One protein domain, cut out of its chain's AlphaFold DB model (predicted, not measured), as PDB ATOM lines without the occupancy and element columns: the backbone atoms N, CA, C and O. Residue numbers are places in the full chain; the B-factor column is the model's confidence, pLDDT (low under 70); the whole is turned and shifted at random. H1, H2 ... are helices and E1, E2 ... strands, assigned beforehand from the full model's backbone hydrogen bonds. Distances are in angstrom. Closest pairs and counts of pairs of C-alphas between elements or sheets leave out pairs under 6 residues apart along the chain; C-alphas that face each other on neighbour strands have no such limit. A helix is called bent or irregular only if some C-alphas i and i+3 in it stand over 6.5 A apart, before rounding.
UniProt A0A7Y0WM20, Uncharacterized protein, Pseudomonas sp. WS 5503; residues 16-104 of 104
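Overview. This is residues 16 to 104 of the 104 residues of an uncharacterized protein of Pseudomonas sp. WS 5503 (UniProt A0A7Y0WM20). What would one see first? A narrow ribbon of two antiparallel strands, E1 and E2, has H1 and H2 over one of its faces: H2 crosses E1, and residues 32 to 38 of H1 reach over E2. Beyond one end of the ribbon, H3 and H4 form a small head. What is it made of, and how large is it? The printed part has 89 residues, with four named helices and two named strands in the order H1, H2, E1, H3, H4, E2, and its class is mixed, helices and strands. It is compact, with a radius of gyration of the C-alphas of 13.7 A, and spans 43 by 21 by 19 A, only just a rod.

Arrangement. How do the strands pair? E1, residues 66 to 71, and E2, residues 98 to 103, are antiparallel neighbours at 159 degrees. N 69 and O 100 are 2.9 A apart and N 98 and O 71 are 2.8 A apart, both within hydrogen-bond range. Which helices come close to them? The closest C-alphas of H2, residues 48 to 64, and E1 are those of Arg 58 and Ala 68, 4.7 A apart. Those of H1, residues 26 to 38, and E2 are Leu 36 and Ile 101, 6.3 A apart. How do the helices stand to each other? H1 and H2 touch, H2 with residues 50 to 54 alone, at a steep tilt of 62 degrees, opposite ways; their closest C-alphas, of Ala 35 and Val 53, are 6.1 A apart. H3, residues 76 to 79, and H4, residues 85 to 94, only just touch, with 3 pairs of C-alphas within 8 A, the closest being Leu 79 and Gln 88 at 6.2 A. H2 and H4 are apart. Are the helix backbones complete? Every O i to N i+4 pair is within hydrogen-bond range in H4, against 7 of 9 in H1 and 10 of 13 in H2; H3 is too short for such a pair.

Along the chain. Where are the strands? E1 measures 15.4 A from C-alpha 66 to C-alpha 71, and E2 measures 16.6 A, ending at C-alpha 103 at (6.758, -19.400, 83.989). Where are the helices? H1 begins at C-alpha 26 at (21.457, -26.104, 83.236) and measures 19.2 A; H2 measures 22.4 A, H3 5.0 A and H4 14.4 A. H2 is irregular, with C-alphas 59 and 62 7.9 A apart, and has a kink of 50 degrees near residue 58.

Size, cuts and confidence. How far does it reach? The two C-alphas farthest apart, those of Gly 22 and Val 77, are 43.2 A apart. Is it whole, and how long are its links? The printed part has no cut; the link from H1 to H2 is short, and the other four links are tight. Where is confidence low? The mean pLDDT of the printed part is 79.1, and residues 73 to 85 and 87 to 96 are under 70.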
ATOM      1  N   GLU A  16       9.270 -21.880  76.009       70.19
ATOM      2  CA  GLU A  16       9.415 -21.270  77.318       70.19
ATOM      3  C   GLU A  16      10.717 -21.649  78.066       70.19
ATOM      4  O   GLU A  16      11.245 -20.829  78.813       70.19
ATOM      5  N   LEU A  17      11.315 -22.823  77.804       70.62
ATOM      6  CA  LEU A  17      12.673 -23.175  78.255       70.62
ATOM      7  C   LEU A  17      13.752 -22.467  77.437       70.62
ATOM      8  O   LEU A  17      14.772 -22.063  77.993       70.62
ATOM      9  N   VAL A  18      13.535 -22.306  76.129       74.69
ATOM     10  CA  VAL A  18      14.498 -21.643  75.234       74.69
ATOM     11  C   VAL A  18      14.733 -20.201  75.685       74.69
ATOM     12  O   VAL A  18      15.875 -19.752  75.734       74.69
ATOM     13  N   ALA A  19      13.674 -19.511  76.116       74.00
ATOM     14  CA  ALA A  19      13.754 -18.159  76.666       74.00
ATOM     15  C   ALA A  19      14.550 -18.056  77.983       74.00
ATOM     16  O   ALA A  19      14.964 -16.963  78.361       74.00
ATOM     17  N   LYS A  20      14.760 -19.171  78.696       74.94
ATOM     18  CA  LYS A  20      15.495 -19.219  79.970       74.94
ATOM     19  C   LYS A  20      16.946 -19.702  79.807       74.94
ATOM     20  O   LYS A  20      17.702 -19.670  80.781       74.94
ATOM     21  N   LEU A  21      17.362 -20.116  78.604       75.62
ATOM     22  CA  LEU A  21      18.742 -20.535  78.326       75.62
ATOM     23  C   LEU A  21      19.728 -19.397  78.629       75.62
ATOM     24  O   LEU A  21      19.536 -18.261  78.206       75.62
ATOM     25  N   GLY A  22      20.780 -19.703  79.394       76.62
ATOM     26  CA  GLY A  22      21.786 -18.724  79.824       76.62
ATOM     27  C   GLY A  22      21.356 -17.804  80.977       76.62
ATOM     28  O   GLY A  22      22.205 -17.111  81.533       76.62
ATOM     29  N   LEU A  23      20.077 -17.817  81.378       81.75
ATOM     30  CA  LEU A  23      19.566 -17.066  82.535       81.75
ATOM     31  C   LEU A  23      19.502 -17.916  83.807       81.75
ATOM     32  O   LEU A  23      19.647 -17.390  84.911       81.75
ATOM     33  N   ILE A  24      19.274 -19.223  83.664       85.69
ATOM     34  CA  ILE A  24      19.202 -20.165  84.784       85.69
ATOM     35  C   ILE A  24      20.198 -21.318  84.584       85.69
ATOM     36  O   ILE A  24      20.496 -21.662  83.441       85.69
ATOM     37  N   PRO A  25      20.720 -21.923  85.670       89.19
ATOM     38  CA  PRO A  25      21.667 -23.031  85.560       89.19
ATOM     39  C   PRO A  25      21.073 -24.229  84.810       89.19
ATOM     40  O   PRO A  25      19.908 -24.567  85.023       89.19
ATOM     41  N   ASP A  26      21.886 -24.935  84.025       85.31
ATOM     42  CA  ASP A  26      21.457 -26.104  83.236       85.31
ATOM     43  C   ASP A  26      20.778 -27.189  84.087       85.31
ATOM     44  O   ASP A  26      19.800 -27.811  83.669       85.31
ATOM     45  N   SER A  27      21.238 -27.375  85.328       86.50
ATOM     46  CA  SER A  27      20.624 -28.301  86.288       86.50
ATOM     47  C   SER A  27      19.188 -27.916  86.661       86.50
ATOM     48  O   SER A  27      18.364 -28.786  86.945       86.50
ATOM     49  N   VAL A  28      18.865 -26.621  86.637       88.75
ATOM     50  CA  VAL A  28      17.510 -26.103  86.853       88.75
ATOM     51  C   VAL A  28      16.675 -26.248  85.584       88.75
ATOM     52  O   VAL A  28      15.502 -26.591  85.690       88.75
ATOM     53  N   ILE A  29      17.264 -26.069  84.395       87.06
ATOM     54  CA  ILE A  29      16.578 -26.309  83.113       87.06
ATOM     55  C   ILE A  29      16.130 -27.767  83.004       87.06
ATOM     56  O   ILE A  29      14.985 -28.024  82.640       87.06
ATOM     57  N   ALA A  30      16.995 -28.717  83.373       88.00
ATOM     58  CA  ALA A  30      16.650 -30.138  83.385       88.00
ATOM     59  C   ALA A  30      15.453 -30.424  84.307       88.00
ATOM     60  O   ALA A  30      14.466 -31.014  83.875       88.00
ATOM     61  N   LYS A  31      15.483 -29.906  85.543       90.50
ATOM     62  CA  LYS A  31      14.351 -30.021  86.476       90.50
ATOM     63  C   LYS A  31      13.089 -29.343  85.947       90.50
ATOM     64  O   LYS A  31      11.996 -29.850  86.159       90.50
ATOM     65  N   LEU A  32      13.209 -28.204  85.270       88.06
ATOM     66  CA  LEU A  32      12.058 -27.488  84.725       88.06
ATOM     67  C   LEU A  32      11.414 -28.271  83.576       88.06
ATOM     68  O   LEU A  32      10.192 -28.336  83.500       88.06
ATOM     69  N   ALA A  33      12.218 -28.927  82.739       87.69
ATOM     70  CA  ALA A  33      11.723 -29.841  81.713       87.69
ATOM     71  C   ALA A  33      10.964 -31.043  82.309       87.69
ATOM     72  O   ALA A  33      10.041 -31.547  81.675       87.69
ATOM     73  N   GLU A  34      11.320 -31.480  83.522       89.75
ATOM     74  CA  GLU A  34      10.572 -32.491  84.284       89.75
ATOM     75  C   GLU A  34       9.314 -31.914  84.956       89.75
ATOM     76  O   GLU A  34       8.315 -32.617  85.080       89.75
ATOM     77  N   ALA A  35       9.339 -30.642  85.367       89.19
ATOM     78  CA  ALA A  35       8.228 -29.982  86.053       89.19
ATOM     79  C   ALA A  35       7.097 -29.551  85.112       89.19
ATOM     80  O   ALA A  35       5.932 -29.676  85.474       89.19
ATOM     81  N   LEU A  36       7.418 -29.032  83.923       87.88
ATOM     82  CA  LEU A  36       6.427 -28.510  82.973       87.88
ATOM     83  C   LEU A  36       5.340 -29.537  82.602       87.88
ATOM     84  O   LEU A  36       4.165 -29.180  82.662       87.88
ATOM     85  N   PRO A  37       5.667 -30.817  82.319       88.94
ATOM     86  CA  PRO A  37       4.660 -31.847  82.085       88.94
ATOM     87  C   PRO A  37       3.736 -32.104  83.276       88.94
ATOM     88  O   PRO A  37       2.651 -32.624  83.072       88.94
ATOM     89  N   LEU A  38       4.133 -31.751  84.507       89.06
ATOM     90  CA  LEU A  38       3.293 -31.920  85.697       89.06
ATOM     91  C   LEU A  38       2.179 -30.872  85.776       89.06
ATOM     92  O   LEU A  38       1.276 -31.017  86.595       89.06
ATOM     93  N   HIS A  39       2.215 -29.812  84.963       87.19
ATOM     94  CA  HIS A  39       1.131 -28.837  84.927       87.19
ATOM     95  C   HIS A  39      -0.201 -29.527  84.581       87.19
ATOM     96  O   HIS A  39      -0.308 -30.256  83.600       87.19
ATOM     97  N   GLY A  40      -1.225 -29.306  85.401       84.00
ATOM     98  CA  GLY A  40      -2.540 -29.931  85.282       84.00
ATOM     99  C   GLY A  40      -2.624 -31.372  85.800       84.00
ATOM    100  O   GLY A  40      -3.728 -31.909  85.886       84.00
ATOM    101  N   HIS A  41      -1.513 -32.009  86.191       86.44
ATOM    102  CA  HIS A  41      -1.557 -33.351  86.775       86.44
ATOM    103  C   HIS A  41      -2.193 -33.336  88.168       86.44
ATOM    104  O   HIS A  41      -2.015 -32.396  88.943       86.44
ATOM    105  N   ASN A  42      -2.902 -34.417  88.507       85.44
ATOM    106  CA  ASN A  42      -3.457 -34.605  89.843       85.44
ATOM    107  C   ASN A  42      -2.314 -34.745  90.860       85.44
ATOM    108  O   ASN A  42      -1.502 -35.671  90.770       85.44
ATOM    109  N   PHE A  43      -2.281 -33.845  91.844       83.25
ATOM    110  CA  PHE A  43      -1.253 -33.804  92.881       83.25
ATOM    111  C   PHE A  43      -1.169 -35.121  93.670       83.25
ATOM    112  O   PHE A  43      -0.081 -35.564  94.034       83.25
ATOM    113  N   ALA A  44      -2.304 -35.794  93.879       81.69
ATOM    114  CA  ALA A  44      -2.373 -37.076  94.577       81.69
ATOM    115  C   ALA A  44      -1.698 -38.228  93.825       81.69
ATOM    116  O   ALA A  44      -1.311 -39.218  94.444       81.69
ATOM    117  N   MET A  45      -1.560 -38.102  92.505       84.31
ATOM    118  CA  MET A  45      -0.986 -39.132  91.639       84.31
ATOM    119  C   MET A  45       0.484 -38.886  91.299       84.31
ATOM    120  O   MET A  45       1.074 -39.700  90.587       84.31
ATOM    121  N   LEU A  46       1.082 -37.799  91.796       85.94
ATOM    122  CA  LEU A  46       2.501 -37.549  91.578       85.94
ATOM    123  C   LEU A  46       3.343 -38.635  92.239       85.94
ATOM    124  O   LEU A  46       3.182 -38.969  93.418       85.94
ATOM    125  N   LYS A  47       4.299 -39.156  91.480       91.25
ATOM    126  CA  LYS A  47       5.319 -40.071  91.990       91.25
ATOM    127  C   LYS A  47       6.288 -39.322  92.909       91.25
ATOM    128  O   LYS A  47       6.443 -38.110  92.771       91.25
ATOM    129  N   PRO A  48       7.032 -40.024  93.782       88.88
ATOM    130  CA  PRO A  48       8.001 -39.386  94.676       88.88
ATOM    131  C   PRO A  48       9.000 -38.462  93.961       88.88
ATOM    132  O   PRO A  48       9.215 -37.343  94.410       88.88
ATOM    133  N   ALA A  49       9.536 -38.879  92.810       88.44
ATOM    134  CA  ALA A  49      10.457 -38.057  92.022       88.44
ATOM    135  C   ALA A  49       9.788 -36.792  91.446       88.44
ATOM    136  O   ALA A  49      10.367 -35.710  91.469       88.44
ATOM    137  N   GLU A  50       8.547 -36.909  90.971       90.56
ATOM    138  CA  GLU A  50       7.763 -35.780  90.448       90.56
ATOM    139  C   GLU A  50       7.414 -34.799  91.579       90.56
ATOM    140  O   GLU A  50       7.482 -33.583  91.399       90.56
ATOM    141  N   LEU A  51       7.114 -35.324  92.771       89.62
ATOM    142  CA  LEU A  51       6.855 -34.536  93.971       89.62
ATOM    143  C   LEU A  51       8.105 -33.776  94.436       89.62
ATOM    144  O   LEU A  51       7.995 -32.611  94.801       89.62
ATOM    145  N   GLU A  52       9.294 -34.379  94.367       91.38
ATOM    146  CA  GLU A  52      10.559 -33.692  94.665       91.38
ATOM    147  C   GLU A  52      10.832 -32.530  93.703       91.38
ATOM    148  O   GLU A  52      11.259 -31.450  94.126       91.38
ATOM    149  N   VAL A  53      10.572 -32.730  92.408       91.94
ATOM    150  CA  VAL A  53      10.699 -31.680  91.389       91.94
ATOM    151  C   VAL A  53       9.687 -30.562  91.643       91.94
ATOM    152  O   VAL A  53      10.059 -29.385  91.655       91.94
ATOM    153  N   PHE A  54       8.429 -30.914  91.910       90.62
ATOM    154  CA  PHE A  54       7.390 -29.954  92.266       90.62
ATOM    155  C   PHE A  54       7.770 -29.146  93.518       90.62
ATOM    156  O   PHE A  54       7.743 -27.914  93.491       90.62
ATOM    157  N   ASP A  55       8.199 -29.810  94.593       91.31
ATOM    158  CA  ASP A  55       8.593 -29.159  95.845       91.31
ATOM    159  C   ASP A  55       9.816 -28.252  95.679       91.31
ATOM    160  O   ASP A  55       9.897 -27.194  96.315       91.31
ATOM    161  N   PHE A  56      10.756 -28.625  94.810       92.94
ATOM    162  CA  PHE A  56      11.889 -27.776  94.464       92.94
ATOM    163  C   PHE A  56      11.419 -26.436  93.880       92.94
ATOM    164  O   PHE A  56      11.815 -25.378  94.379       92.94
ATOM    165  N   PHE A  57      10.529 -26.457  92.881       92.06
ATOM    166  CA  PHE A  57       9.992 -25.226  92.292       92.06
ATOM    167  C   PHE A  57       9.011 -24.499  93.216       92.06
ATOM    168  O   PHE A  57       8.968 -23.270  93.200       92.06
ATOM    169  N   ARG A  58       8.299 -25.210  94.096       89.56
ATOM    170  CA  ARG A  58       7.434 -24.591  95.112       89.56
ATOM    171  C   ARG A  58       8.246 -23.741  96.091       89.56
ATOM    172  O   ARG A  58       7.818 -22.653  96.466       89.56
ATOM    173  N   LYS A  59       9.439 -24.211  96.476       90.69
ATOM    174  CA  LYS A  59      10.331 -23.519  97.424       90.69
ATOM    175  C   LYS A  59      11.225 -22.473  96.766       90.69
ATOM    176  O   LYS A  59      11.430 -21.405  97.333       90.69
ATOM    177  N   GLN A  60      11.796 -22.784  95.602       89.88
ATOM    178  CA  GLN A  60      12.871 -21.987  94.995       89.88
ATOM    179  C   GLN A  60      12.542 -21.456  93.600       89.88
ATOM    180  O   GLN A  60      13.316 -20.670  93.056       89.88
ATOM    181  N   GLY A  61      11.405 -21.837  93.013       86.50
ATOM    182  CA  GLY A  61      11.088 -21.536  91.619       86.50
ATOM    183  C   GLY A  61      11.087 -20.045  91.303       86.50
ATOM    184  O   GLY A  61      11.561 -19.655  90.239       86.50
ATOM    185  N   ARG A  62      10.657 -19.191  92.243       86.81
ATOM    186  CA  ARG A  62      10.597 -17.732  92.038       86.81
ATOM    187  C   ARG A  62      11.958 -17.125  91.690       86.81
ATOM    188  O   ARG A  62      12.010 -16.193  90.899       86.81
ATOM    189  N   LYS A  63      13.058 -17.690  92.206       87.00
ATOM    190  CA  LYS A  63      14.431 -17.279  91.856       87.00
ATOM    191  C   LYS A  63      14.740 -17.483  90.367       87.00
ATOM    192  O   LYS A  63      15.583 -16.792  89.812       87.00
ATOM    193  N   TYR A  64      14.060 -18.436  89.743       87.06
ATOM    194  CA  TYR A  64      14.257 -18.855  88.359       87.06
ATOM    195  C   TYR A  64      13.106 -18.404  87.443       87.06
ATOM    196  O   TYR A  64      13.047 -18.809  86.285       87.06
ATOM    197  N   GLY A  65      12.183 -17.575  87.949       85.44
ATOM    198  CA  GLY A  65      10.973 -17.181  87.224       85.44
ATOM    199  C   GLY A  65      10.018 -18.354  86.997       85.44
ATOM    200  O   GLY A  65       9.466 -18.491  85.915       85.44
ATOM    201  N   VAL A  66       9.861 -19.235  87.986       87.56
ATOM    202  CA  VAL A  66       8.923 -20.366  87.963       87.56
ATOM    203  C   VAL A  66       8.031 -20.292  89.199       87.56
ATOM    204  O   VAL A  66       8.514 -20.170  90.323       87.56
ATOM    205  N   VAL A  67       6.723 -20.400  89.026       88.19
ATOM    206  CA  VAL A  67       5.759 -20.477  90.124       88.19
ATOM    207  C   VAL A  67       5.115 -21.853  90.096       88.19
ATOM    208  O   VAL A  67       4.418 -22.191  89.147       88.19
ATOM    209  N   ALA A  68       5.356 -22.641  91.144       88.94
ATOM    210  CA  ALA A  68       4.696 -23.920  91.362       88.94
ATOM    211  C   ALA A  68       3.690 -23.789  92.508       88.94
ATOM    212  O   ALA A  68       4.036 -23.348  93.607       88.94
ATOM    213  N   SER A  69       2.443 -24.161  92.246       87.06
ATOM    214  CA  SER A  69       1.337 -24.082  93.198       87.06
ATOM    215  C   SER A  69       0.398 -25.271  93.032       87.06
ATOM    216  O   SER A  69       0.422 -25.951  92.008       87.06
ATOM    217  N   ILE A  70      -0.403 -25.543  94.058       86.25
ATOM    218  CA  ILE A  70      -1.469 -26.543  93.995       86.25
ATOM    219  C   ILE A  70      -2.773 -25.771  93.827       86.25
ATOM    220  O   ILE A  70      -3.097 -24.924  94.660       86.25
ATOM    221  N   VAL A  71      -3.495 -26.048  92.748       80.69
ATOM    222  CA  VAL A  71      -4.842 -25.536  92.511       80.69
ATOM    223  C   VAL A  71      -5.800 -26.599  93.024       80.69
ATOM    224  O   VAL A  71      -5.928 -27.676  92.443       80.69
ATOM    225  N   SER A  72      -6.418 -26.322  94.165       71.06
ATOM    226  CA  SER A  72      -7.393 -27.210  94.786       71.06
ATOM    227  C   SER A  72      -8.755 -26.534  94.816       71.06
ATOM    228  O   SER A  72      -8.840 -25.380  95.226       71.06
ATOM    229  N   ASP A  73      -9.802 -27.281  94.467       61.31
ATOM    230  CA  ASP A  73     -11.195 -26.936  94.790       61.31
ATOM    231  C   ASP A  73     -11.556 -27.339  96.238       61.31
ATOM    232  O   ASP A  73     -12.729 -27.370  96.609       61.31
ATOM    233  N   ALA A  74     -10.567 -27.711  97.065       57.38
ATOM    234  CA  ALA A  74     -10.798 -28.041  98.466       57.38
ATOM    235  C   ALA A  74     -11.385 -26.843  99.216       57.38
ATOM    236  O   ALA A  74     -10.930 -25.707  99.070       57.38
ATOM    237  N   ASP A  75     -12.377 -27.136 100.056       54.62
ATOM    238  CA  ASP A  75     -13.069 -26.145 100.864       54.62
ATOM    239  C   ASP A  75     -12.042 -25.360 101.713       54.62
ATOM    240  O   ASP A  75     -11.283 -25.967 102.486       54.62
ATOM    241  N   PRO A  76     -11.962 -24.020 101.585       57.16
ATOM    242  CA  PRO A  76     -10.976 -23.203 102.294       57.16
ATOM    243  C   PRO A  76     -11.036 -23.375 103.822       57.16
ATOM    244  O   PRO A  76     -10.041 -23.133 104.510       57.16
ATOM    245  N   VAL A  77     -12.167 -23.849 104.360       57.22
ATOM    246  CA  VAL A  77     -12.348 -24.154 105.786       57.22
ATOM    247  C   VAL A  77     -11.531 -25.374 106.238       57.22
ATOM    248  O   VAL A  77     -11.057 -25.402 107.376       57.22
ATOM    249  N   GLU A  78     -11.319 -26.374 105.378       53.88
ATOM    250  CA  GLU A  78     -10.475 -27.536 105.699       53.88
ATOM    251  C   GLU A  78      -8.982 -27.212 105.570       53.88
ATOM    252  O   GLU A  78      -8.176 -27.624 106.406       53.88
ATOM    253  N   LEU A  79      -8.621 -26.384 104.586       54.44
ATOM    254  CA  LEU A  79      -7.258 -25.880 104.383       54.44
ATOM    255  C   LEU A  79      -6.766 -24.992 105.533       54.44
ATOM    256  O   LEU A  79      -5.597 -25.072 105.917       54.44
ATOM    257  N   ALA A  80      -7.658 -24.190 106.123       56.75
ATOM    258  CA  ALA A  80      -7.350 -23.330 107.266       56.75
ATOM    259  C   ALA A  80      -7.123 -24.103 108.581       56.75
ATOM    260  O   ALA A  80      -6.490 -23.582 109.498       56.75
ATOM    261  N   LYS A  81      -7.610 -25.348 108.688       57.38
ATOM    262  CA  LYS A  81      -7.394 -26.211 109.865       57.38
ATOM    263  C   LYS A  81      -6.048 -26.933 109.842       57.38
ATOM    264  O   LYS A  81      -5.610 -27.446 110.871       57.38
ATOM    265  N   ALA A  82      -5.387 -26.992 108.688       56.84
ATOM    266  CA  ALA A  82      -4.104 -27.655 108.550       56.84
ATOM    267  C   ALA A  82      -2.974 -26.761 109.084       56.84
ATOM    268  O   ALA A  82      -2.532 -25.810 108.445       56.84
ATOM    269  N   SER A  83      -2.484 -27.104 110.273       59.50
ATOM    270  CA  SER A  83      -1.419 -26.383 110.983       59.50
ATOM    271  C   SER A  83      -0.006 -26.602 110.424       59.50
ATOM    272  O   SER A  83       0.949 -25.996 110.907       59.50
ATOM    273  N   SER A  84       0.160 -27.472 109.421       66.94
ATOM    274  CA  SER A  84       1.456 -27.735 108.792       66.94
ATOM    275  C   SER A  84       1.334 -27.978 107.292       66.94
ATOM    276  O   SER A  84       0.322 -28.485 106.808       66.94
ATOM    277  N   GLN A  85       2.416 -27.695 106.566       66.56
ATOM    278  CA  GLN A  85       2.506 -27.913 105.122       66.56
ATOM    279  C   GLN A  85       2.277 -29.389 104.749       66.56
ATOM    280  O   GLN A  85       1.613 -29.683 103.767       66.56
ATOM    281  N   LYS A  86       2.716 -30.324 105.604       71.19
ATOM    282  CA  LYS A  86       2.470 -31.763 105.434       71.19
ATOM    283  C   LYS A  86       0.984 -32.126 105.557       71.19
ATOM    284  O   LYS A  86       0.501 -32.944 104.785       71.19
ATOM    285  N   GLN A  87       0.265 -31.516 106.503       65.31
ATOM    286  CA  GLN A  87      -1.184 -31.707 106.641       65.31
ATOM    287  C   GLN A  87      -1.954 -31.063 105.488       65.31
ATOM    288  O   GLN A  87      -2.912 -31.654 105.007       65.31
ATOM    289  N   GLN A  88      -1.528 -29.887 105.017       66.06
ATOM    290  CA  GLN A  88      -2.111 -29.272 103.823       66.06
ATOM    291  C   GLN A  88      -1.919 -30.171 102.603       66.06
ATOM    292  O   GLN A  88      -2.882 -30.435 101.892       66.06
ATOM    293  N   ASP A  89      -0.712 -30.709 102.410       66.19
ATOM    294  CA  ASP A  89      -0.421 -31.621 101.307       66.19
ATOM    295  C   ASP A  89      -1.266 -32.910 101.410       66.19
ATOM    296  O   ASP A  89      -1.729 -33.417 100.394       66.19
ATOM    297  N   GLU A  90      -1.528 -33.433 102.613       69.12
ATOM    298  CA  GLU A  90      -2.385 -34.611 102.827       69.12
ATOM    299  C   GLU A  90      -3.874 -34.331 102.548       69.12
ATOM    300  O   GLU A  90      -4.533 -35.134 101.886       69.12
ATOM    301  N   VAL A  91      -4.392 -33.173 102.977       64.56
ATOM    302  CA  VAL A  91      -5.756 -32.714 102.646       64.56
ATOM    303  C   VAL A  91      -5.893 -32.516 101.135       64.56
ATOM    304  O   VAL A  91      -6.817 -33.041 100.518       64.56
ATOM    305  N   MET A  92      -4.920 -31.854 100.507       65.00
ATOM    306  CA  MET A  92      -4.908 -31.614  99.063       65.00
ATOM    307  C   MET A  92      -4.755 -32.897  98.236       65.00
ATOM    308  O   MET A  92      -5.228 -32.917  97.103       65.00
ATOM    309  N   ARG A  93      -4.147 -33.970  98.769       64.62
ATOM    310  CA  ARG A  93      -4.146 -35.300  98.120       64.62
ATOM    311  C   ARG A  93      -5.502 -35.994  98.163       64.62
ATOM    312  O   ARG A  93      -5.753 -36.883  97.356       64.62
ATOM    313  N   ARG A  94      -6.345 -35.658  99.140       64.25
ATOM    314  CA  ARG A  94      -7.670 -36.270  99.300       64.25
ATOM    315  C   ARG A  94      -8.709 -35.644  98.373       64.25
ATOM    316  O   ARG A  94      -9.690 -36.299  98.032       64.25
ATOM    317  N   THR A  95      -8.463 -34.412  97.948       61.59
ATOM    318  CA  THR A  95      -9.268 -33.674  96.972       61.59
ATOM    319  C   THR A  95      -8.645 -33.806  95.578       61.59
ATOM    320  O   THR A  95      -7.439 -34.008  95.464       61.59
ATOM    321  N   ASN A  96      -9.434 -33.688  94.502       66.38
ATOM    322  CA  ASN A  96      -8.952 -33.687  93.108       66.38
ATOM    323  C   ASN A  96      -8.151 -32.408  92.774       66.38
ATOM    324  O   ASN A  96      -8.500 -31.653  91.872       66.38
ATOM    325  N   SER A  97      -7.091 -32.136  93.531       76.88
ATOM    326  CA  SER A  97      -6.237 -30.967  93.363       76.88
ATOM    327  C   SER A  97      -5.271 -31.191  92.207       76.88
ATOM    328  O   SER A  97      -4.684 -32.267  92.071       76.88
ATOM    329  N   SER A  98      -5.066 -30.162  91.396       82.81
ATOM    330  CA  SER A  98      -4.130 -30.186  90.276       82.81
ATOM    331  C   SER A  98      -2.888 -29.355  90.580       82.81
ATOM    332  O   SER A  98      -2.905 -28.406  91.364       82.81
ATOM    333  N   VAL A  99      -1.773 -29.731  89.971       87.56
ATOM    334  CA  VAL A  99      -0.535 -28.956  90.006       87.56
ATOM    335  C   VAL A  99      -0.610 -27.833  88.979       87.56
ATOM    336  O   VAL A  99      -0.992 -28.058  87.839       87.56
ATOM    337  N   SER A 100      -0.167 -26.636  89.345       86.81
ATOM    338  CA  SER A 100       0.035 -25.529  88.413       86.81
ATOM    339  C   SER A 100       1.491 -25.085  88.443       86.81
ATOM    340  O   SER A 100       1.991 -24.615  89.468       86.81
ATOM    341  N   ILE A 101       2.168 -25.261  87.308       86.88
ATOM    342  CA  ILE A 101       3.509 -24.739  87.023       86.88
ATOM    343  C   ILE A 101       3.382 -23.612  86.001       86.88
ATOM    344  O   ILE A 101       2.899 -23.846  84.898       86.88
ATOM    345  N   VAL A 102       3.813 -22.404  86.352       85.44
ATOM    346  CA  VAL A 102       3.757 -21.230  85.471       85.44
ATOM    347  C   VAL A 102       5.134 -20.587  85.393       85.44
ATOM    348  O   VAL A 102       5.807 -20.429  86.412       85.44
ATOM    349  N   LEU A 103       5.554 -20.202  84.191       82.69
ATOM    350  CA  LEU A 103       6.758 -19.400  83.989       82.69
ATOM    351  C   LEU A 103       6.415 -17.913  84.111       82.69
ATOM    352  O   LEU A 103       5.452 -17.442  83.513       82.69
ATOM    353  N   SER A 104       7.200 -17.205  84.919       73.00
ATOM    354  CA  SER A 104       7.098 -15.774  85.212       73.00
ATOM    355  C   SER A 104       8.299 -14.998  84.684       73.00
ATOM    356  O   SER A 104       9.365 -15.606  84.402       73.00
TER     357      SER A 104